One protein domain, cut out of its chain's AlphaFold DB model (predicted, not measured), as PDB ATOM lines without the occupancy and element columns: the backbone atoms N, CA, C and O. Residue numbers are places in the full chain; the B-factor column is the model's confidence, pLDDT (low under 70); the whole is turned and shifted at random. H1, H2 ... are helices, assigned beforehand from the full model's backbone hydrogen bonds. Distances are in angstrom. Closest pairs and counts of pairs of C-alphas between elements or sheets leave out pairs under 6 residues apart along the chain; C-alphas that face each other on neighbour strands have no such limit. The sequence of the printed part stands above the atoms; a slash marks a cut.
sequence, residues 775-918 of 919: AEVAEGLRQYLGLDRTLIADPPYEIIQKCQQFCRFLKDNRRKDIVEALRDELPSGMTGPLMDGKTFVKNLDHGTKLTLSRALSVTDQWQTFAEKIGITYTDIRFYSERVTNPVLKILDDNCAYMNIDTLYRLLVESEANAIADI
ATOM      1  N   ALA A 775     -45.469 -40.324 -62.467       70.81
ATOM      2  CA  ALA A 775     -46.687 -39.526 -62.324       70.81
ATOM      3  C   ALA A 775     -47.806 -40.264 -61.564       70.81
ATOM      4  O   ALA A 775     -48.506 -39.663 -60.755       70.81
ATOM      5  N   GLU A 776     -47.949 -41.577 -61.770       67.62
ATOM      6  CA  GLU A 776     -48.973 -42.388 -61.094       67.62
ATOM      7  C   GLU A 776     -48.695 -42.512 -59.589       67.62
ATOM      8  O   GLU A 776     -49.611 -42.450 -58.770       67.62
ATOM      9  N   VAL A 777     -47.419 -42.644 -59.214       68.56
ATOM     10  CA  VAL A 777     -46.998 -42.697 -57.805       68.56
ATOM     11  C   VAL A 777     -47.164 -41.338 -57.127       68.56
ATOM     12  O   VAL A 777     -47.616 -41.286 -55.982       68.56
ATOM     13  N   ALA A 778     -46.835 -40.248 -57.825       68.88
ATOM     14  CA  ALA A 778     -46.976 -38.898 -57.291       68.88
ATOM     15  C   ALA A 778     -48.445 -38.526 -57.029       68.88
ATOM     16  O   ALA A 778     -48.772 -38.076 -55.929       68.88
ATOM     17  N   GLU A 779     -49.339 -38.816 -57.978       68.50
ATOM     18  CA  GLU A 779     -50.783 -38.591 -57.836       68.50
ATOM     19  C   GLU A 779     -51.389 -39.457 -56.716       68.50
ATOM     20  O   GLU A 779     -52.159 -38.972 -55.883       68.50
ATOM     21  N   GLY A 780     -50.979 -40.728 -56.616       68.81
ATOM     22  CA  GLY A 780     -51.416 -41.618 -55.537       68.81
ATOM     23  C   GLY A 780     -50.990 -41.135 -54.143       68.81
ATOM     24  O   GLY A 780     -51.779 -41.191 -53.196       68.81
ATOM     25  N   LEU A 781     -49.764 -40.616 -54.006       69.12
ATOM     26  CA  LEU A 781     -49.271 -40.067 -52.739       69.12
ATOM     27  C   LEU A 781     -49.979 -38.753 -52.368       69.12
ATOM     28  O   LEU A 781     -50.318 -38.544 -51.202       69.12
ATOM     29  N   ARG A 782     -50.239 -37.888 -53.356       68.62
ATOM     30  CA  ARG A 782     -50.983 -36.632 -53.188       68.62
ATOM     31  C   ARG A 782     -52.382 -36.881 -52.618       68.62
ATOM     32  O   ARG A 782     -52.767 -36.246 -51.634       68.62
ATOM     33  N   GLN A 783     -53.105 -37.854 -53.178       68.25
ATOM     34  CA  GLN A 783     -54.436 -38.255 -52.708       68.25
ATOM     35  C   GLN A 783     -54.399 -38.869 -51.302       68.25
ATOM     36  O   GLN A 783     -55.271 -38.579 -50.484       68.25
ATOM     37  N   TYR A 784     -53.376 -39.672 -50.992       65.56
ATOM     38  CA  TYR A 784     -53.211 -40.299 -49.677       65.56
ATOM     39  C   TYR A 784     -52.930 -39.289 -48.558       65.56
ATOM     40  O   TYR A 784     -53.489 -39.396 -47.468       65.56
ATOM     41  N   LEU A 785     -52.075 -38.298 -48.822       63.06
ATOM     42  CA  LEU A 785     -51.709 -37.283 -47.834       63.06
ATOM     43  C   LEU A 785     -52.757 -36.162 -47.711       63.06
ATOM     44  O   LEU A 785     -52.655 -35.341 -46.801       63.06
ATOM     45  N   GLY A 786     -53.762 -36.127 -48.596       61.19
ATOM     46  CA  GLY A 786     -54.805 -35.097 -48.604       61.19
ATOM     47  C   GLY A 786     -54.261 -33.693 -48.887       61.19
ATOM     48  O   GLY A 786     -54.801 -32.709 -48.383       61.19
ATOM     49  N   LEU A 787     -53.164 -33.597 -49.644       60.91
ATOM     50  CA  LEU A 787     -52.444 -32.351 -49.897       60.91
ATOM     51  C   LEU A 787     -52.815 -31.829 -51.289       60.91
ATOM     52  O   LEU A 787     -52.319 -32.324 -52.296       60.91
ATOM     53  N   ASP A 788     -53.682 -30.822 -51.359       56.41
ATOM     54  CA  ASP A 788     -53.853 -30.039 -52.585       56.41
ATOM     55  C   ASP A 788     -52.962 -28.790 -52.515       56.41
ATOM     56  O   ASP A 788     -52.967 -28.081 -51.501       56.41
ATOM     57  N   ARG A 789     -52.224 -28.489 -53.596       51.84
ATOM     58  CA  ARG A 789     -51.309 -27.330 -53.714       51.84
ATOM     59  C   ARG A 789     -52.005 -25.991 -53.419       51.84
ATOM     60  O   ARG A 789     -51.337 -24.994 -53.169       51.84
ATOM     61  N   THR A 790     -53.339 -25.971 -53.445       51.59
ATOM     62  CA  THR A 790     -54.181 -24.783 -53.265       51.59
ATOM     63  C   THR A 790     -54.805 -24.627 -51.870       51.59
ATOM     64  O   THR A 790     -55.347 -23.559 -51.590       51.59
ATOM     65  N   LEU A 791     -54.737 -25.629 -50.976       49.22
ATOM     66  CA  LEU A 791     -55.568 -25.650 -49.755       49.22
ATOM     67  C   LEU A 791     -54.816 -25.675 -48.415       49.22
ATOM     68  O   LEU A 791     -55.432 -25.377 -47.391       49.22
ATOM     69  N   ILE A 792     -53.513 -25.975 -48.374       53.75
ATOM     70  CA  ILE A 792     -52.770 -26.070 -47.104       53.75
ATOM     71  C   ILE A 792     -51.496 -25.229 -47.173       53.75
ATOM     72  O   ILE A 792     -50.507 -25.620 -47.782       53.75
ATOM     73  N   ALA A 793     -51.528 -24.065 -46.523       50.81
ATOM     74  CA  ALA A 793     -50.382 -23.160 -46.433       50.81
ATOM     75  C   ALA A 793     -49.288 -23.641 -45.451       50.81
ATOM     76  O   ALA A 793     -48.199 -23.078 -45.466       50.81
ATOM     77  N   ASP A 794     -49.563 -24.653 -44.611       58.12
ATOM     78  CA  ASP A 794     -48.610 -25.180 -43.617       58.12
ATOM     79  C   ASP A 794     -48.937 -26.645 -43.219       58.12
ATOM     80  O   ASP A 794     -49.825 -26.880 -42.391       58.12
ATOM     81  N   PRO A 795     -48.321 -27.662 -43.854       63.09
ATOM     82  CA  PRO A 795     -48.598 -29.067 -43.558       63.09
ATOM     83  C   PRO A 795     -48.005 -29.511 -42.199       63.09
ATOM     84  O   PRO A 795     -46.892 -29.114 -41.854       63.09
ATOM     85  N   PRO A 796     -48.695 -30.377 -41.424       64.88
ATOM     86  CA  PRO A 796     -48.198 -30.894 -40.147       64.88
ATOM     87  C   PRO A 796     -46.806 -31.538 -40.239       64.88
ATOM     88  O   PRO A 796     -46.511 -32.296 -41.165       64.88
ATOM     89  N   TYR A 797     -45.972 -31.301 -39.223       65.25
ATOM     90  CA  TYR A 797     -44.585 -31.781 -39.171       65.25
ATOM     91  C   TYR A 797     -44.457 -33.308 -39.314       65.25
ATOM     92  O   TYR A 797     -43.542 -33.782 -39.988       65.25
ATOM     93  N   GLU A 798     -45.398 -34.082 -38.759       64.88
ATOM     94  CA  GLU A 798     -45.397 -35.546 -38.901       64.88
ATOM     95  C   GLU A 798     -45.586 -35.998 -40.362       64.88
ATOM     96  O   GLU A 798     -45.041 -37.021 -40.774       64.88
ATOM     97  N   ILE A 799     -46.321 -35.226 -41.170       69.69
ATOM     98  CA  ILE A 799     -46.547 -35.511 -42.593       69.69
ATOM     99  C   ILE A 799     -45.296 -35.168 -43.411       69.69
ATOM    100  O   ILE A 799     -44.889 -35.952 -44.269       69.69
ATOM    101  N   ILE A 800     -44.645 -34.041 -43.102       72.81
ATOM    102  CA  ILE A 800     -43.371 -33.643 -43.721       72.81
ATOM    103  C   ILE A 800     -42.302 -34.713 -43.464       72.81
ATOM    104  O   ILE A 800     -41.620 -35.137 -44.396       72.81
ATOM    105  N   GLN A 801     -42.180 -35.199 -42.225       69.94
ATOM    106  CA  GLN A 801     -41.206 -36.236 -41.882       69.94
ATOM    107  C   GLN A 801     -41.448 -37.547 -42.637       69.94
ATOM    108  O   GLN A 801     -40.505 -38.096 -43.207       69.94
ATOM    109  N   LYS A 802     -42.699 -38.022 -42.700       70.38
ATOM    110  CA  LYS A 802     -43.056 -39.246 -43.439       70.38
ATOM    111  C   LYS A 802     -42.771 -39.121 -44.938       70.38
ATOM    112  O   LYS A 802     -42.232 -40.047 -45.540       70.38
ATOM    113  N   CYS A 803     -43.066 -37.963 -45.530       75.25
ATOM    114  CA  CYS A 803     -42.761 -37.680 -46.933       75.25
ATOM    115  C   CYS A 803     -41.245 -37.679 -47.200       75.25
ATOM    116  O   CYS A 803     -40.775 -38.343 -48.122       75.25
ATOM    117  N   GLN A 804     -40.449 -37.021 -46.350       76.44
ATOM    118  CA  GLN A 804     -38.986 -37.008 -46.477       76.44
ATOM    119  C   GLN A 804     -38.364 -38.403 -46.300       76.44
ATOM    120  O   GLN A 804     -37.411 -38.741 -47.004       76.44
ATOM    121  N   GLN A 805     -38.893 -39.225 -45.389       72.75
ATOM    122  CA  GLN A 805     -38.470 -40.620 -45.208       72.75
ATOM    123  C   GLN A 805     -38.756 -41.459 -46.457       72.75
ATOM    124  O   GLN A 805     -37.873 -42.176 -46.932       72.75
ATOM    125  N   PHE A 806     -39.943 -41.311 -47.046       74.44
ATOM    126  CA  PHE A 806     -40.288 -41.999 -48.285       74.44
ATOM    127  C   PHE A 806     -39.412 -41.549 -49.464       74.44
ATOM    128  O   PHE A 806     -38.880 -42.382 -50.196       74.44
ATOM    129  N   CYS A 807     -39.159 -40.247 -49.610       79.06
ATOM    130  CA  CYS A 807     -38.257 -39.734 -50.642       79.06
ATOM    131  C   CYS A 807     -36.807 -40.211 -50.458       79.06
ATOM    132  O   CYS A 807     -36.107 -40.427 -51.447       79.06
ATOM    133  N   ARG A 808     -36.335 -40.418 -49.220       76.56
ATOM    134  CA  ARG A 808     -35.035 -41.072 -48.968       76.56
ATOM    135  C   ARG A 808     -35.040 -42.520 -49.447       76.56
ATOM    136  O   ARG A 808     -34.168 -42.880 -50.230       76.56
ATOM    137  N   PHE A 809     -36.067 -43.290 -49.091       74.25
ATOM    138  CA  PHE A 809     -36.234 -44.668 -49.553       74.25
ATOM    139  C   PHE A 809     -36.254 -44.778 -51.092       74.25
ATOM    140  O   PHE A 809     -35.601 -45.652 -51.663       74.25
ATOM    141  N   LEU A 810     -36.936 -43.863 -51.791       75.00
ATOM    142  CA  LEU A 810     -36.953 -43.816 -53.259       75.00
ATOM    143  C   LEU A 810     -35.568 -43.517 -53.859       75.00
ATOM    144  O   LEU A 810     -35.171 -44.147 -54.844       75.00
ATOM    145  N   LYS A 811     -34.809 -42.596 -53.254       79.31
ATOM    146  CA  LYS A 811     -33.438 -42.267 -53.682       79.31
ATOM    147  C   LYS A 811     -32.480 -43.443 -53.494       79.31
ATOM    148  O   LYS A 811     -31.695 -43.712 -54.404       79.31
ATOM    149  N   ASP A 812     -32.590 -44.169 -52.383       75.38
ATOM    150  CA  ASP A 812     -31.774 -45.360 -52.104       75.38
ATOM    151  C   ASP A 812     -32.058 -46.494 -53.108       75.38
ATOM    152  O   ASP A 812     -31.156 -47.240 -53.488       75.38
ATOM    153  N   ASN A 813     -33.282 -46.546 -53.647       73.69
ATOM    154  CA  ASN A 813     -33.698 -47.463 -54.715       73.69
ATOM    155  C   ASN A 813     -33.496 -46.899 -56.140       73.69
ATOM    156  O   ASN A 813     -34.034 -47.444 -57.104       73.69
ATOM    157  N   ARG A 814     -32.715 -45.819 -56.301       76.44
ATOM    158  CA  ARG A 814     -32.403 -45.161 -57.589       76.44
ATOM    159  C   ARG A 814     -33.621 -44.624 -58.365       76.44
ATOM    160  O   ARG A 814     -33.509 -44.376 -59.561       76.44
ATOM    161  N   ARG A 815     -34.754 -44.376 -57.701       79.00
ATOM    162  CA  ARG A 815     -35.982 -43.802 -58.286       79.00
ATOM    163  C   ARG A 815     -36.100 -42.296 -58.025       79.00
ATOM    164  O   ARG A 815     -37.052 -41.825 -57.405       79.00
ATOM    165  N   LYS A 816     -35.093 -41.527 -58.460       81.56
ATOM    166  CA  LYS A 816     -35.091 -40.052 -58.331       81.56
ATOM    167  C   LYS A 816     -36.177 -39.381 -59.176       81.56
ATOM    168  O   LYS A 816     -36.700 -38.352 -58.767       81.56
ATOM    169  N   ASP A 817     -36.558 -40.018 -60.278       79.25
ATOM    170  CA  ASP A 817     -37.638 -39.612 -61.182       79.25
ATOM    171  C   ASP A 817     -38.996 -39.484 -60.467       79.25
ATOM    172  O   ASP A 817     -39.767 -38.570 -60.747       79.25
ATOM    173  N   ILE A 818     -39.272 -40.352 -59.486       79.81
ATOM    174  CA  ILE A 818     -40.485 -40.260 -58.657       79.81
ATOM    175  C   ILE A 818     -40.408 -39.056 -57.710       79.81
ATOM    176  O   ILE A 818     -41.403 -38.372 -57.496       79.81
ATOM    177  N   VAL A 819     -39.233 -38.781 -57.135       82.25
ATOM    178  CA  VAL A 819     -39.042 -37.647 -56.214       82.25
ATOM    179  C   VAL A 819     -39.196 -36.313 -56.949       82.25
ATOM    180  O   VAL A 819     -39.759 -35.375 -56.391       82.25
ATOM    181  N   GLU A 820     -38.752 -36.238 -58.204       83.31
ATOM    182  CA  GLU A 820     -38.972 -35.084 -59.084       83.31
ATOM    183  C   GLU A 820     -40.465 -34.883 -59.384       83.31
ATOM    184  O   GLU A 820     -40.981 -33.797 -59.137       83.31
ATOM    185  N   ALA A 821     -41.189 -35.940 -59.775       81.62
ATOM    186  CA  ALA A 821     -42.641 -35.870 -59.976       81.62
ATOM    187  C   ALA A 821     -43.400 -35.473 -58.690       81.62
ATOM    188  O   ALA A 821     -44.378 -34.733 -58.736       81.62
ATOM    189  N   LEU A 822     -42.925 -35.909 -57.517       78.69
ATOM    190  CA  LEU A 822     -43.493 -35.514 -56.226       78.69
ATOM    191  C   LEU A 822     -43.281 -34.030 -55.904       78.69
ATOM    192  O   LEU A 822     -44.150 -33.427 -55.279       78.69
ATOM    193  N   ARG A 823     -42.170 -33.413 -56.325       85.38
ATOM    194  CA  ARG A 823     -41.950 -31.963 -56.150       85.38
ATOM    195  C   ARG A 823     -42.931 -31.124 -56.973       85.38
ATOM    196  O   ARG A 823     -43.310 -30.031 -56.543       85.38
ATOM    197  N   ASP A 824     -43.368 -31.642 -58.119       79.94
ATOM    198  CA  ASP A 824     -44.356 -30.985 -58.979       79.94
ATOM    199  C   ASP A 824     -45.785 -31.062 -58.423       79.94
ATOM    200  O   ASP A 824     -46.598 -30.182 -58.702       79.94
ATOM    201  N   GLU A 825     -46.072 -32.042 -57.566       74.69
ATOM    202  CA  GLU A 825     -47.401 -32.250 -56.978       74.69
ATOM    203  C   GLU A 825     -47.521 -31.736 -55.530       74.69
ATOM    204  O   GLU A 825     -48.599 -31.317 -55.102       74.69
ATOM    205  N   LEU A 826     -46.423 -31.716 -54.766       75.88
ATOM    206  CA  LEU A 826     -46.414 -31.342 -53.347       75.88
ATOM    207  C   LEU A 826     -46.039 -29.864 -53.104       75.88
ATOM    208  O   LEU A 826     -45.453 -29.198 -53.967       75.88
ATOM    209  N   PRO A 827     -46.363 -29.321 -51.913       76.12
ATOM    210  CA  PRO A 827     -45.795 -28.066 -51.429       76.12
ATOM    211  C   PRO A 827     -44.265 -28.129 -51.307       76.12
ATOM    212  O   PRO A 827     -43.699 -29.160 -50.934       76.12
ATOM    213  N   SER A 828     -43.596 -27.003 -51.570       82.19
ATOM    214  CA  SER A 828     -42.136 -26.917 -51.465       82.19
ATOM    215  C   SER A 828     -41.628 -27.251 -50.057       82.19
ATOM    216  O   SER A 828     -42.284 -26.937 -49.063       82.19
ATOM    217  N   GLY A 829     -40.438 -27.849 -49.957       78.31
ATOM    218  CA  GLY A 829     -39.795 -28.216 -48.687       78.31
ATOM    219  C   GLY A 829     -40.180 -29.598 -48.128       78.31
ATOM    220  O   GLY A 829     -39.646 -30.019 -47.097       78.31
ATOM    221  N   MET A 830     -41.091 -30.331 -48.786       80.25
ATOM    222  CA  MET A 830     -41.612 -31.614 -48.284       80.25
ATOM    223  C   MET A 830     -40.823 -32.851 -48.733       80.25
ATOM    224  O   MET A 830     -40.896 -33.889 -48.078       80.25
ATOM    225  N   THR A 831     -40.054 -32.780 -49.822       81.00
ATOM    226  CA  THR A 831     -39.402 -33.969 -50.406       81.00
ATOM    227  C   THR A 831     -37.998 -34.247 -49.866       81.00
ATOM    228  O   THR A 831     -37.453 -35.325 -50.102       81.00
ATOM    229  N   GLY A 832     -37.383 -33.296 -49.155       82.44
ATOM    230  CA  GLY A 832     -35.953 -33.357 -48.838       82.44
ATOM    231  C   GLY A 832     -35.077 -32.980 -50.046       82.44
ATOM    232  O   GLY A 832     -35.607 -32.771 -51.146       82.44
ATOM    233  N   PRO A 833     -33.743 -32.906 -49.869       86.38
ATOM    234  CA  PRO A 833     -32.825 -32.555 -50.954       86.38
ATOM    235  C   PRO A 833     -32.806 -33.653 -52.026       86.38
ATOM    236  O   PRO A 833     -32.899 -34.841 -51.699       86.38
ATOM    237  N   LEU A 834     -32.687 -33.286 -53.300       84.06
ATOM    238  CA  LEU A 834     -32.581 -34.235 -54.419       84.06
ATOM    239  C   LEU A 834     -31.139 -34.733 -54.588       84.06
ATOM    240  O   LEU A 834     -30.893 -35.873 -55.006       84.06
ATOM    241  N   MET A 835     -30.183 -33.882 -54.219       81.94
ATOM    242  CA  MET A 835     -28.770 -34.202 -54.107       81.94
ATOM    243  C   MET A 835     -28.503 -35.202 -52.973       81.94
ATOM    244  O   MET A 835     -29.351 -35.487 -52.123       81.94
ATOM    245  N   ASP A 836     -27.294 -35.767 -52.968       79.88
ATOM    246  CA  ASP A 836     -26.850 -36.611 -51.860       79.88
ATOM    247  C   ASP A 836     -26.718 -35.772 -50.580       79.88
ATOM    248  O   ASP A 836     -25.831 -34.927 -50.456       79.88
ATOM    249  N   GLY A 837     -27.597 -36.033 -49.610       73.94
ATOM    250  CA  GLY A 837     -27.687 -35.304 -48.347       73.94
ATOM    251  C   GLY A 837     -26.406 -35.340 -47.504       73.94
ATOM    252  O   GLY A 837     -26.183 -34.436 -46.697       73.94
ATOM    253  N   LYS A 838     -25.522 -36.325 -47.734       77.88
ATOM    254  CA  LYS A 838     -24.219 -36.461 -47.057       77.88
ATOM    255  C   LYS A 838     -23.109 -35.614 -47.687       77.88
ATOM    256  O   LYS A 838     -22.053 -35.450 -47.075       77.88
ATOM    257  N   THR A 839     -23.330 -35.059 -48.877       83.31
ATOM    258  CA  THR A 839     -22.356 -34.190 -49.546       83.31
ATOM    259  C   THR A 839     -22.191 -32.879 -48.771       83.31
ATOM    260  O   THR A 839     -23.158 -32.314 -48.265       83.31
ATOM    261  N   PHE A 840     -20.954 -32.387 -48.659       84.56
ATOM    262  CA  PHE A 840     -20.665 -31.103 -48.013       84.56
ATOM    263  C   PHE A 840     -20.949 -29.920 -48.940       84.56
ATOM    264  O   PHE A 840     -20.633 -29.974 -50.127       84.56
ATOM    265  N   VAL A 841     -21.425 -28.803 -48.385       84.94
ATOM    266  CA  VAL A 841     -21.711 -27.562 -49.131       84.94
ATOM    267  C   VAL A 841     -20.491 -27.062 -49.905       84.94
ATOM    268  O   VAL A 841     -20.641 -26.583 -51.025       84.94
ATOM    269  N   LYS A 842     -19.263 -27.208 -49.384       83.25
ATOM    270  CA  LYS A 842     -18.043 -26.819 -50.120       83.25
ATOM    271  C   LYS A 842     -17.872 -27.558 -51.451       83.25
ATOM    272  O   LYS A 842     -17.238 -27.006 -52.342       83.25
ATOM    273  N   ASN A 843     -18.435 -28.762 -51.565       85.12
ATOM    274  CA  ASN A 843     -18.374 -29.610 -52.753       85.12
ATOM    275  C   ASN A 843     -19.538 -29.349 -53.728       85.12
ATOM    276  O   ASN A 843     -19.564 -29.968 -54.789       85.12
ATOM    277  N   LEU A 844     -20.488 -28.462 -53.398       83.69
ATOM    278  CA  LEU A 844     -21.477 -27.984 -54.367       83.69
ATOM    279  C   LEU A 844     -20.761 -27.236 -55.490       83.69
ATOM    280  O   LEU A 844     -19.865 -26.423 -55.230       83.69
ATOM    281  N   ASP A 845     -21.182 -27.475 -56.729       85.94
ATOM    282  CA  ASP A 845     -20.665 -26.721 -57.859       85.94
ATOM    283  C   ASP A 845     -21.006 -25.229 -57.712       85.94
ATOM    284  O   ASP A 845     -21.989 -24.818 -57.080       85.94
ATOM    285  N   HIS A 846     -20.157 -24.391 -58.303       82.62
ATOM    286  CA  HIS A 846     -20.298 -22.942 -58.203       82.62
ATOM    287  C   HIS A 846     -21.635 -22.439 -58.784       82.62
ATOM    288  O   HIS A 846     -22.168 -21.442 -58.300       82.62
ATOM    289  N   GLY A 847     -22.200 -23.121 -59.787       82.88
ATOM    290  CA  GLY A 847     -23.488 -22.769 -60.387       82.88
ATOM    291  C   GLY A 847     -24.648 -22.951 -59.410       82.88
ATOM    292  O   GLY A 847     -25.447 -22.028 -59.225       82.88
ATOM    293  N   THR A 848     -24.691 -24.086 -58.717       83.62
ATOM    294  CA  THR A 848     -25.700 -24.385 -57.691       83.62
ATOM    295  C   THR A 848     -25.588 -23.427 -56.504       83.62
ATOM    296  O   THR A 848     -26.588 -22.828 -56.107       83.62
ATOM    297  N   LYS A 849     -24.373 -23.160 -55.999       87.19
ATOM    298  CA  LYS A 849     -24.157 -22.170 -54.923       87.19
ATOM    299  C   LYS A 849     -24.593 -20.766 -55.321       87.19
ATOM    300  O   LYS A 849     -25.229 -20.064 -54.537       87.19
ATOM    301  N   LEU A 850     -24.259 -20.346 -56.541       85.69
ATOM    302  CA  LEU A 850     -24.632 -19.029 -57.038       85.69
ATOM    303  C   LEU A 850     -26.153 -18.914 -57.188       85.69
ATOM    304  O   LEU A 850     -26.715 -17.891 -56.800       85.69
ATOM    305  N   THR A 851     -26.817 -19.962 -57.675       87.56
ATOM    306  CA  THR A 851     -28.281 -20.024 -57.810       87.56
ATOM    307  C   THR A 851     -28.965 -19.951 -56.448       87.56
ATOM    308  O   THR A 851     -29.821 -19.091 -56.247       87.56
ATOM    309  N   LEU A 852     -28.509 -20.750 -55.480       87.88
ATOM    310  CA  LEU A 852     -29.020 -20.732 -54.109       87.88
ATOM    311  C   LEU A 852     -28.794 -19.368 -53.441       87.88
ATOM    312  O   LEU A 852     -29.700 -18.808 -52.828       87.88
ATOM    313  N   SER A 853     -27.606 -18.781 -53.629       89.94
ATOM    314  CA  SER A 853     -27.279 -17.465 -53.081       89.94
ATOM    315  C   SER A 853     -28.148 -16.354 -53.663       89.94
ATOM    316  O   SER A 853     -28.597 -15.487 -52.919       89.94
ATOM    317  N   ARG A 854     -28.420 -16.382 -54.973       85.12
ATOM    318  CA  ARG A 854     -29.271 -15.396 -55.647       85.12
ATOM    319  C   ARG A 854     -30.717 -15.537 -55.199       85.12
ATOM    320  O   ARG A 854     -31.319 -14.533 -54.845       85.12
ATOM    321  N   ALA A 855     -31.238 -16.763 -55.164       84.44
ATOM    322  CA  ALA A 855     -32.601 -17.034 -54.728       84.44
ATOM    323  C   ALA A 855     -32.834 -16.556 -53.287       84.44
ATOM    324  O   ALA A 855     -33.808 -15.858 -53.020       84.44
ATOM    325  N   LEU A 856     -31.896 -16.840 -52.379       83.94
ATOM    326  CA  LEU A 856     -32.015 -16.443 -50.977       83.94
ATOM    327  C   LEU A 856     -31.772 -14.940 -50.763       83.94
ATOM    328  O   LEU A 856     -32.493 -14.322 -49.988       83.94
ATOM    329  N   SER A 857     -30.826 -14.324 -51.484       80.88
ATOM    330  CA  SER A 857     -30.497 -12.891 -51.333       80.88
ATOM    331  C   SER A 857     -31.614 -11.943 -51.781       80.88
ATOM    332  O   SER A 857     -31.626 -10.789 -51.366       80.88
ATOM    333  N   VAL A 858     -32.537 -12.402 -52.633       74.56
ATOM    334  CA  VAL A 858     -33.689 -11.608 -53.105       74.56
ATOM    335  C   VAL A 858     -34.842 -11.615 -52.088       74.56
ATOM    336  O   VAL A 858     -35.788 -10.843 -52.214       74.56
ATOM    337  N   THR A 859     -34.757 -12.450 -51.051       73.00
ATOM    338  CA  THR A 859     -35.778 -12.582 -50.003       73.00
ATOM    339  C   THR A 859     -35.246 -12.092 -48.660       73.00
ATOM    340  O   THR A 859     -34.059 -12.222 -48.384       73.00
ATOM    341  N   ASP A 860     -36.108 -11.630 -47.755       69.12
ATOM    342  CA  ASP A 860     -35.695 -11.289 -46.379       69.12
ATOM    343  C   ASP A 860     -35.306 -12.536 -45.544       69.12
ATOM    344  O   ASP A 860     -34.841 -12.437 -44.407       69.12
ATOM    345  N   GLN A 861     -35.462 -13.736 -46.114       79.06
ATOM    346  CA  GLN A 861     -35.242 -15.017 -45.444       79.06
ATOM    347  C   GLN A 861     -33.758 -15.341 -45.248       79.06
ATOM    348  O   GLN A 861     -33.421 -16.137 -44.371       79.06
ATOM    349  N   TRP A 862     -32.848 -14.705 -45.997       85.94
ATOM    350  CA  TRP A 862     -31.414 -14.960 -45.834       85.94
ATOM    351  C   TRP A 862     -30.874 -14.517 -44.472       85.94
ATOM    352  O   TRP A 862     -29.940 -15.131 -43.962       85.94
ATOM    353  N   GLN A 863     -31.463 -13.480 -43.868       86.38
ATOM    354  CA  GLN A 863     -31.084 -13.000 -42.536       86.38
ATOM    355  C   GLN A 863     -31.515 -14.011 -41.474       86.38
ATOM    356  O   GLN A 863     -30.703 -14.418 -40.650       86.38
ATOM    357  N   THR A 864     -32.752 -14.505 -41.567       84.00
ATOM    358  CA  THR A 864     -33.271 -15.581 -40.711       84.00
ATOM    359  C   THR A 864     -32.431 -16.852 -40.842       84.00
ATOM    360  O   THR A 864     -32.072 -17.466 -39.838       84.00
ATOM    361  N   PHE A 865     -32.044 -17.213 -42.068       87.62
ATOM    362  CA  PHE A 865     -31.125 -18.319 -42.328       87.62
ATOM    363  C   PHE A 865     -29.756 -18.092 -41.676       87.62
ATOM    364  O   PHE A 865     -29.260 -18.979 -40.979       87.62
ATOM    365  N   ALA A 866     -29.180 -16.897 -41.826       84.56
ATOM    366  CA  ALA A 866     -27.899 -16.529 -41.233       84.56
ATOM    367  C   ALA A 866     -27.926 -16.586 -39.690       84.56
ATOM    368  O   ALA A 866     -26.983 -17.078 -39.069       84.56
ATOM    369  N   GLU A 867     -29.024 -16.172 -39.053       83.50
ATOM    370  CA  GLU A 867     -29.189 -16.295 -37.598       83.50
ATOM    371  C   GLU A 867     -29.215 -17.760 -37.148       83.50
ATOM    372  O   GLU A 867     -28.611 -18.113 -36.131       83.50
ATOM    373  N   LYS A 868     -29.878 -18.638 -37.912       81.56
ATOM    374  CA  LYS A 868     -30.008 -20.063 -37.570       81.56
ATOM    375  C   LYS A 868     -28.706 -20.843 -37.689       81.56
ATOM    376  O   LYS A 868     -28.488 -21.762 -36.906       81.56
ATOM    377  N   ILE A 869     -27.818 -20.442 -38.595       81.50
ATOM    378  CA  ILE A 869     -26.452 -20.986 -38.675       81.50
ATOM    379  C   ILE A 869     -25.497 -20.362 -37.644       81.50
ATOM    380  O   ILE A 869     -24.306 -20.667 -37.645       81.50
ATOM    381  N   GLY A 870     -26.003 -19.500 -36.754       78.94
ATOM    382  CA  GLY A 870     -25.245 -18.925 -35.644       78.94
ATOM    383  C   GLY A 870     -24.465 -17.657 -35.990       78.94
ATOM    384  O   GLY A 870     -23.607 -17.249 -35.206       78.94
ATOM    385  N   ILE A 871     -24.743 -17.015 -37.131       80.06
ATOM    386  CA  ILE A 871     -24.161 -15.710 -37.457       80.06
ATOM    387  C   ILE A 871     -24.862 -14.646 -36.619       80.06
ATOM    388  O   ILE A 871     -26.088 -14.587 -36.533       80.06
ATOM    389  N   THR A 872     -24.069 -13.803 -35.961       73.94
ATOM    390  CA  THR A 872     -24.607 -12.768 -35.080       73.94
ATOM    391  C   THR A 872     -25.308 -11.680 -35.889       73.94
ATOM    392  O   THR A 872     -24.913 -11.385 -37.013       73.94
ATOM    393  N   TYR A 873     -26.298 -11.003 -35.304       69.25
ATOM    394  CA  TYR A 873     -26.963  -9.862 -35.947       69.25
ATOM    395  C   TYR A 873     -25.968  -8.784 -36.425       69.25
ATOM    396  O   TYR A 873     -26.156  -8.171 -37.474       69.25
ATOM    397  N   THR A 874     -24.874  -8.572 -35.684       63.66
ATOM    398  CA  THR A 874     -23.803  -7.641 -36.067       63.66
ATOM    399  C   THR A 874     -23.084  -8.091 -37.335       63.66
ATOM    400  O   THR A 874     -22.835  -7.268 -38.214       63.66
ATOM    401  N   ASP A 875     -22.797  -9.386 -37.455       69.25
ATOM    402  CA  ASP A 875     -22.177  -9.959 -38.646       69.25
ATOM    403  C   ASP A 875     -23.166  -9.992 -39.821       69.25
ATOM    404  O   ASP A 875     -22.787  -9.630 -40.925       69.25
ATOM    405  N   ILE A 876     -24.449 -10.308 -39.601       79.00
ATOM    406  CA  ILE A 876     -25.509 -10.220 -40.628       79.00
ATOM    407  C   ILE A 876     -25.604  -8.800 -41.174       79.00
ATOM    408  O   ILE A 876     -25.634  -8.601 -42.388       79.00
ATOM    409  N   ARG A 877     -25.582  -7.799 -40.288       74.88
ATOM    410  CA  ARG A 877     -25.575  -6.393 -40.680       74.88
ATOM    411  C   ARG A 877     -24.303  -6.034 -41.452       74.88
ATOM    412  O   ARG A 877     -24.399  -5.394 -42.496       74.88
ATOM    413  N   PHE A 878     -23.137  -6.501 -41.007       75.56
ATOM    414  CA  PHE A 878     -21.882  -6.343 -41.746       75.56
ATOM    415  C   PHE A 878     -21.963  -6.965 -43.148       75.56
ATOM    416  O   PHE A 878     -21.653  -6.287 -44.125       75.56
ATOM    417  N   TYR A 879     -22.433  -8.208 -43.267       78.31
ATOM    418  CA  TYR A 879     -22.629  -8.863 -44.556       78.31
ATOM    419  C   TYR A 879     -23.607  -8.057 -45.424       78.31
ATOM    420  O   TYR A 879     -23.281  -7.773 -46.570       78.31
ATOM    421  N   SER A 880     -24.731  -7.587 -44.871       75.94
ATOM    422  CA  SER A 880     -25.738  -6.809 -45.612       75.94
ATOM    423  C   SER A 880     -25.235  -5.456 -46.128       75.94
ATOM    424  O   SER A 880     -25.610  -5.037 -47.218       75.94
ATOM    425  N   GLU A 881     -24.384  -4.766 -45.361       71.94
ATOM    426  CA  GLU A 881     -23.929  -3.408 -45.683       71.94
ATOM    427  C   GLU A 881     -22.611  -3.398 -46.476       71.94
ATOM    428  O   GLU A 881     -22.295  -2.406 -47.132       71.94
ATOM    429  N   ARG A 882     -21.799  -4.463 -46.384       71.62
ATOM    430  CA  ARG A 882     -20.405  -4.466 -46.868       71.62
ATOM    431  C   ARG A 882     -20.059  -5.606 -47.819       71.62
ATOM    432  O   ARG A 882     -19.001  -5.538 -48.443       71.62
ATOM    433  N   VAL A 883     -20.898  -6.635 -47.950       73.62
ATOM    434  CA  VAL A 883     -20.626  -7.797 -48.810       73.62
ATOM    435  C   VAL A 883     -21.650  -7.859 -49.939       73.62
ATOM    436  O   VAL A 883     -22.847  -7.906 -49.706       73.62
ATOM    437  N   THR A 884     -21.171  -7.876 -51.186       75.56
ATOM    438  CA  THR A 884     -22.027  -7.794 -52.383       75.56
ATOM    439  C   THR A 884     -22.974  -8.986 -52.536       75.56
ATOM    440  O   THR A 884     -24.093  -8.819 -53.005       75.56
ATOM    441  N   ASN A 885     -22.537 -10.188 -52.145       83.88
ATOM    442  CA  ASN A 885     -23.385 -11.377 -52.064       83.88
ATOM    443  C   ASN A 885     -23.203 -12.030 -50.680       83.88
ATOM    444  O   ASN A 885     -22.346 -12.908 -50.521       83.88
ATOM    445  N   PRO A 886     -23.965 -11.554 -49.675       83.69
ATOM    446  CA  PRO A 886     -23.917 -12.036 -48.298       83.69
ATOM    447  C   PRO A 886     -24.045 -13.552 -48.217       83.69
ATOM    448  O   PRO A 886     -23.240 -14.215 -47.573       83.69
ATOM    449  N   VAL A 887     -25.020 -14.105 -48.938       86.81
ATOM    450  CA  VAL A 887     -25.372 -15.522 -48.857       86.81
ATOM    451  C   VAL A 887     -24.287 -16.402 -49.449       86.81
ATOM    452  O   VAL A 887     -23.932 -17.401 -48.839       86.81
ATOM    453  N   LEU A 888     -23.711 -16.035 -50.595       86.44
ATOM    454  CA  LEU A 888     -22.629 -16.823 -51.187       86.44
ATOM    455  C   LEU A 888     -21.414 -16.871 -50.258       86.44
ATOM    456  O   LEU A 888     -20.851 -17.937 -50.027       86.44
ATOM    457  N   LYS A 889     -21.069 -15.726 -49.655       82.50
ATOM    458  CA  LYS A 889     -19.968 -15.641 -48.694       82.50
ATOM    459  C   LYS A 889     -20.240 -16.485 -47.448       82.50
ATOM    460  O   LYS A 889     -19.352 -17.184 -46.986       82.50
ATOM    461  N   ILE A 890     -21.474 -16.466 -46.953       85.94
ATOM    462  CA  ILE A 890     -21.932 -17.288 -45.829       85.94
ATOM    463  C   ILE A 890     -21.898 -18.787 -46.167       85.94
ATOM    464  O   ILE A 890     -21.494 -19.601 -45.333       85.94
ATOM    465  N   LEU A 891     -22.292 -19.174 -47.381       85.69
ATOM    466  CA  LEU A 891     -22.238 -20.567 -47.824       85.69
ATOM    467  C   LEU A 891     -20.792 -21.083 -47.879       85.69
ATOM    468  O   LEU A 891     -20.541 -22.225 -47.493       85.69
ATOM    469  N   ASP A 892     -19.847 -20.239 -48.298       81.38
ATOM    470  CA  ASP A 892     -18.429 -20.593 -48.411       81.38
ATOM    471  C   ASP A 892     -17.660 -20.509 -47.082       81.38
ATOM    472  O   ASP A 892     -16.814 -21.359 -46.812       81.38
ATOM    473  N   ASP A 893     -17.952 -19.525 -46.233       77.44
ATOM    474  CA  ASP A 893     -17.190 -19.294 -45.001       77.44
ATOM    475  C   ASP A 893     -17.778 -20.050 -43.800       77.44
ATOM    476  O   ASP A 893     -17.037 -20.554 -42.954       77.44
ATOM    477  N   ASN A 894     -19.109 -20.144 -43.722       84.69
ATOM    478  CA  ASN A 894     -19.817 -20.618 -42.531       84.69
ATOM    479  C   ASN A 894     -20.496 -21.969 -42.765       84.69
ATOM    480  O   ASN A 894     -20.586 -22.772 -41.838       84.69
ATOM    481  N   CYS A 895     -20.943 -22.247 -43.993       82.69
ATOM    482  CA  CYS A 895     -21.641 -23.493 -44.312       82.69
ATOM    483  C   CYS A 895     -20.761 -24.519 -45.031       82.69
ATOM    484  O   CYS A 895     -21.209 -25.643 -45.202       82.69
ATOM    485  N   ALA A 896     -19.516 -24.200 -45.413       77.38
ATOM    486  CA  ALA A 896     -18.669 -25.057 -46.256       77.38
ATOM    487  C   ALA A 896     -18.558 -26.523 -45.795       77.38
ATOM    488  O   ALA A 896     -18.509 -27.432 -46.625       77.38
ATOM    489  N   TYR A 897     -18.537 -26.766 -44.485       80.00
ATOM    490  CA  TYR A 897     -18.416 -28.107 -43.899       80.00
ATOM    491  C   TYR A 897     -19.743 -28.667 -43.368       80.00
ATOM    492  O   TYR A 897     -19.762 -29.714 -42.727       80.00
ATOM    493  N   MET A 898     -20.855 -27.988 -43.637       85.31
ATOM    494  CA  MET A 898     -22.203 -28.487 -43.394       85.31
ATOM    495  C   MET A 898     -22.578 -29.492 -44.487       85.31
ATOM    496  O   MET A 898     -22.157 -29.336 -45.635       85.31
ATOM    497  N   ASN A 899     -23.351 -30.525 -44.150       88.19
ATOM    498  CA  ASN A 899     -23.908 -31.436 -45.151       88.19
ATOM    499  C   ASN A 899     -25.216 -30.878 -45.749       88.19
ATOM    500  O   ASN A 899     -25.884 -30.043 -45.131       88.19
ATOM    501  N   ILE A 900     -25.572 -31.318 -46.956       85.94
ATOM    502  CA  ILE A 900     -26.758 -30.831 -47.678       85.94
ATOM    503  C   ILE A 900     -28.051 -31.109 -46.893       85.94
ATOM    504  O   ILE A 900     -28.931 -30.255 -46.886       85.94
ATOM    505  N   ASP A 901     -28.154 -32.224 -46.161       80.38
ATOM    506  CA  ASP A 901     -29.322 -32.507 -45.308       80.38
ATOM    507  C   ASP A 901     -29.531 -31.445 -44.217       80.38
ATOM    508  O   ASP A 901     -30.663 -31.059 -43.910       80.38
ATOM    509  N   THR A 902     -28.442 -30.961 -43.615       84.44
ATOM    510  CA  THR A 902     -28.491 -29.914 -42.590       84.44
ATOM    511  C   THR A 902     -28.795 -28.561 -43.224       84.44
ATOM    512  O   THR A 902     -29.631 -27.830 -42.697       84.44
ATOM    513  N   LEU A 903     -28.198 -28.255 -44.382       89.12
ATOM    514  CA  LEU A 903     -28.486 -27.025 -45.123       89.12
ATOM    515  C   LEU A 903     -29.961 -26.956 -45.554       89.12
ATOM    516  O   LEU A 903     -30.617 -25.945 -45.314       89.12
ATOM    517  N   TYR A 904     -30.496 -28.038 -46.124       87.69
ATOM    518  CA  TYR A 904     -31.895 -28.138 -46.548       87.69
ATOM    519  C   TYR A 904     -32.845 -27.904 -45.372       87.69
ATOM    520  O   TYR A 904     -33.758 -27.084 -45.458       87.69
ATOM    521  N   ARG A 905     -32.594 -28.561 -44.231       84.50
ATOM    522  CA  ARG A 905     -33.406 -28.388 -43.020       84.50
ATOM    523  C   ARG A 905     -33.391 -26.945 -42.527       84.50
ATOM    524  O   ARG A 905     -34.444 -26.411 -42.211       84.50
ATOM    525  N   LEU A 906     -32.223 -26.308 -42.489       85.94
ATOM    526  CA  LEU A 906     -32.087 -24.924 -42.035       85.94
ATOM    527  C   LEU A 906     -32.778 -23.927 -42.969       85.94
ATOM    528  O   LEU A 906     -33.317 -22.931 -42.488       85.94
ATOM    529  N   LEU A 907     -32.798 -24.188 -44.278       87.38
ATOM    530  CA  LEU A 907     -33.547 -23.386 -45.248       87.38
ATOM    531  C   LEU A 907     -35.059 -23.536 -45.044       87.38
ATOM    532  O   LEU A 907     -35.744 -22.523 -44.922       87.38
ATOM    533  N   VAL A 908     -35.566 -24.766 -44.904       83.38
ATOM    534  CA  VAL A 908     -36.987 -25.026 -44.596       83.38
ATOM    535  C   VAL A 908     -37.388 -24.379 -43.270       83.38
ATOM    536  O   VAL A 908     -38.385 -23.672 -43.171       83.38
ATOM    537  N   GLU A 909     -36.557 -24.532 -42.242       81.12
ATOM    538  CA  GLU A 909     -36.768 -23.886 -40.952       81.12
ATOM    539  C   GLU A 909     -36.754 -22.351 -41.055       81.12
ATOM    540  O   GLU A 909     -37.351 -21.685 -40.212       81.12
ATOM    541  N   SER A 910     -36.061 -21.776 -42.038       82.88
ATOM    542  CA  SER A 910     -36.022 -20.330 -42.301       82.88
ATOM    543  C   SER A 910     -37.165 -19.854 -43.202       82.88
ATOM    544  O   SER A 910     -37.092 -18.746 -43.729       82.88
ATOM    545  N   GLU A 911     -38.193 -20.687 -43.390       81.81
ATOM    546  CA  GLU A 911     -39.344 -20.461 -44.276       81.81
ATOM    547  C   GLU A 911     -38.958 -20.363 -45.768       81.81
ATOM    548  O   GLU A 911     -39.775 -20.004 -46.616       81.81
ATOM    549  N   ALA A 912     -37.723 -20.739 -46.120       85.19
ATOM    550  CA  ALA A 912     -37.174 -20.699 -47.473       85.19
ATOM    551  C   ALA A 912     -37.430 -22.012 -48.234       85.19
ATOM    552  O   ALA A 912     -36.541 -22.563 -48.882       85.19
ATOM    553  N   ASN A 913     -38.661 -22.524 -48.153       83.50
ATOM    554  CA  ASN A 913     -39.042 -23.863 -48.615       83.50
ATOM    555  C   ASN A 913     -38.785 -24.084 -50.116       83.50
ATOM    556  O   ASN A 913     -38.179 -25.079 -50.499       83.50
ATOM    557  N   ALA A 914     -39.177 -23.128 -50.965       82.12
ATOM    558  CA  ALA A 914     -38.944 -23.193 -52.414       82.12
ATOM    559  C   ALA A 914     -37.456 -23.099 -52.793       82.12
ATOM    560  O   ALA A 914     -37.042 -23.584 -53.840       82.12
ATOM    561  N   ILE A 915     -36.642 -22.479 -51.932       87.25
ATOM    562  CA  ILE A 915     -35.197 -22.328 -52.131       87.25
ATOM    563  C   ILE A 915     -34.472 -23.594 -51.667       87.25
ATOM    564  O   ILE A 915     -33.481 -23.989 -52.277       87.25
ATOM    565  N   ALA A 916     -34.976 -24.257 -50.623       86.56
ATOM    566  CA  ALA A 916     -34.464 -25.543 -50.166       86.56
ATOM    567  C   ALA A 916     -34.540 -26.608 -51.274       86.56
ATOM    568  O   ALA A 916     -33.588 -27.359 -51.445       86.56
ATOM    569  N   ASP A 917     -35.607 -26.616 -52.081       85.62
ATOM    570  CA  ASP A 917     -35.793 -27.576 -53.182       85.62
ATOM    571  C   ASP A 917     -34.845 -27.373 -54.382       85.62
ATOM    572  O   ASP A 917     -34.830 -28.195 -55.297       85.62
ATOM    573  N   ILE A 918     -34.008 -26.326 -54.374       85.06
ATOM    574  CA  ILE A 918     -32.889 -26.168 -55.323       85.06
ATOM    575  C   ILE A 918     -31.780 -27.207 -55.043       85.06
ATOM    576  O   ILE A 918     -31.010 -27.539 -55.945       85.06
TER     577      ILE A 918
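What this domain is: This is residues 775 to 918 of the 919 residues of the protein "uncharacterized protein LOC116293177" of Actinia tenebrosa (UniProt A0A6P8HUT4). What shape is this? Two helical lobes stand end to end: a smaller one, in which H2 and H3 form a hairpin with H1 crossing H3, and a larger one of H4 to H9, where H8 and H9 lie nearest the mean of the C-alphas. The long link of residues 826 to 845 joins them. What is it built of? The printed part has 144 residues with nine named helices, H1 to H9 in chain order, and no named strand: all helix. It is compact, with a radius of gyration of the C-alphas of 16.0 A, and elongated, spanning 49 by 31 by 22 A.

Where its parts are: Which helix is longest? H2, residues 797 to 812, measures 22.7 A from first to last C-alpha. Where are the others? H1 is residues 775 to 785, from C-alpha 775 at (-46.687, -39.526, -62.324), H3 816 to 825, H4 846 to 857, H5 861 to 868, H6 873 to 882, H7 886 to 893, H8 900 to 909, and H9 913 to 916, ending at C-alpha 916 at (-34.464, -25.543, -50.166).

How they stand to each other: What surrounds H2? H2 touches H3 with residues 807 to 811 alone, a hairpin at a shallow tilt of 30 degrees; the closest C-alphas, Cys 807 and Val 819, are 6.0 A apart. H1 touches H3, closest at C-alphas 778 and 822, 5.0 A. And beyond? H3 and H4 are apart. H4 touches H7, closest at C-alphas 853 and 887, 5.0 A; H8 touches H9, at 904 and 916, 5.1 A; the hairpin H5 and H6 touches at 863 and 876, 6.5 A. Are the backbones helical? In H1 to H8 every O i to N i+4 pair is within hydrogen-bond range; H9 is too short for one.

The domain as a whole: How large? The farthest C-alphas, Glu 776 and Thr 874, are 49.7 A apart, and the printed part has no cut. Which links are long? H1 to H2 and H3 to H4. Where is confidence low? Residues 776 to 799, 801, 860 and 873 to 875 have pLDDT under 70.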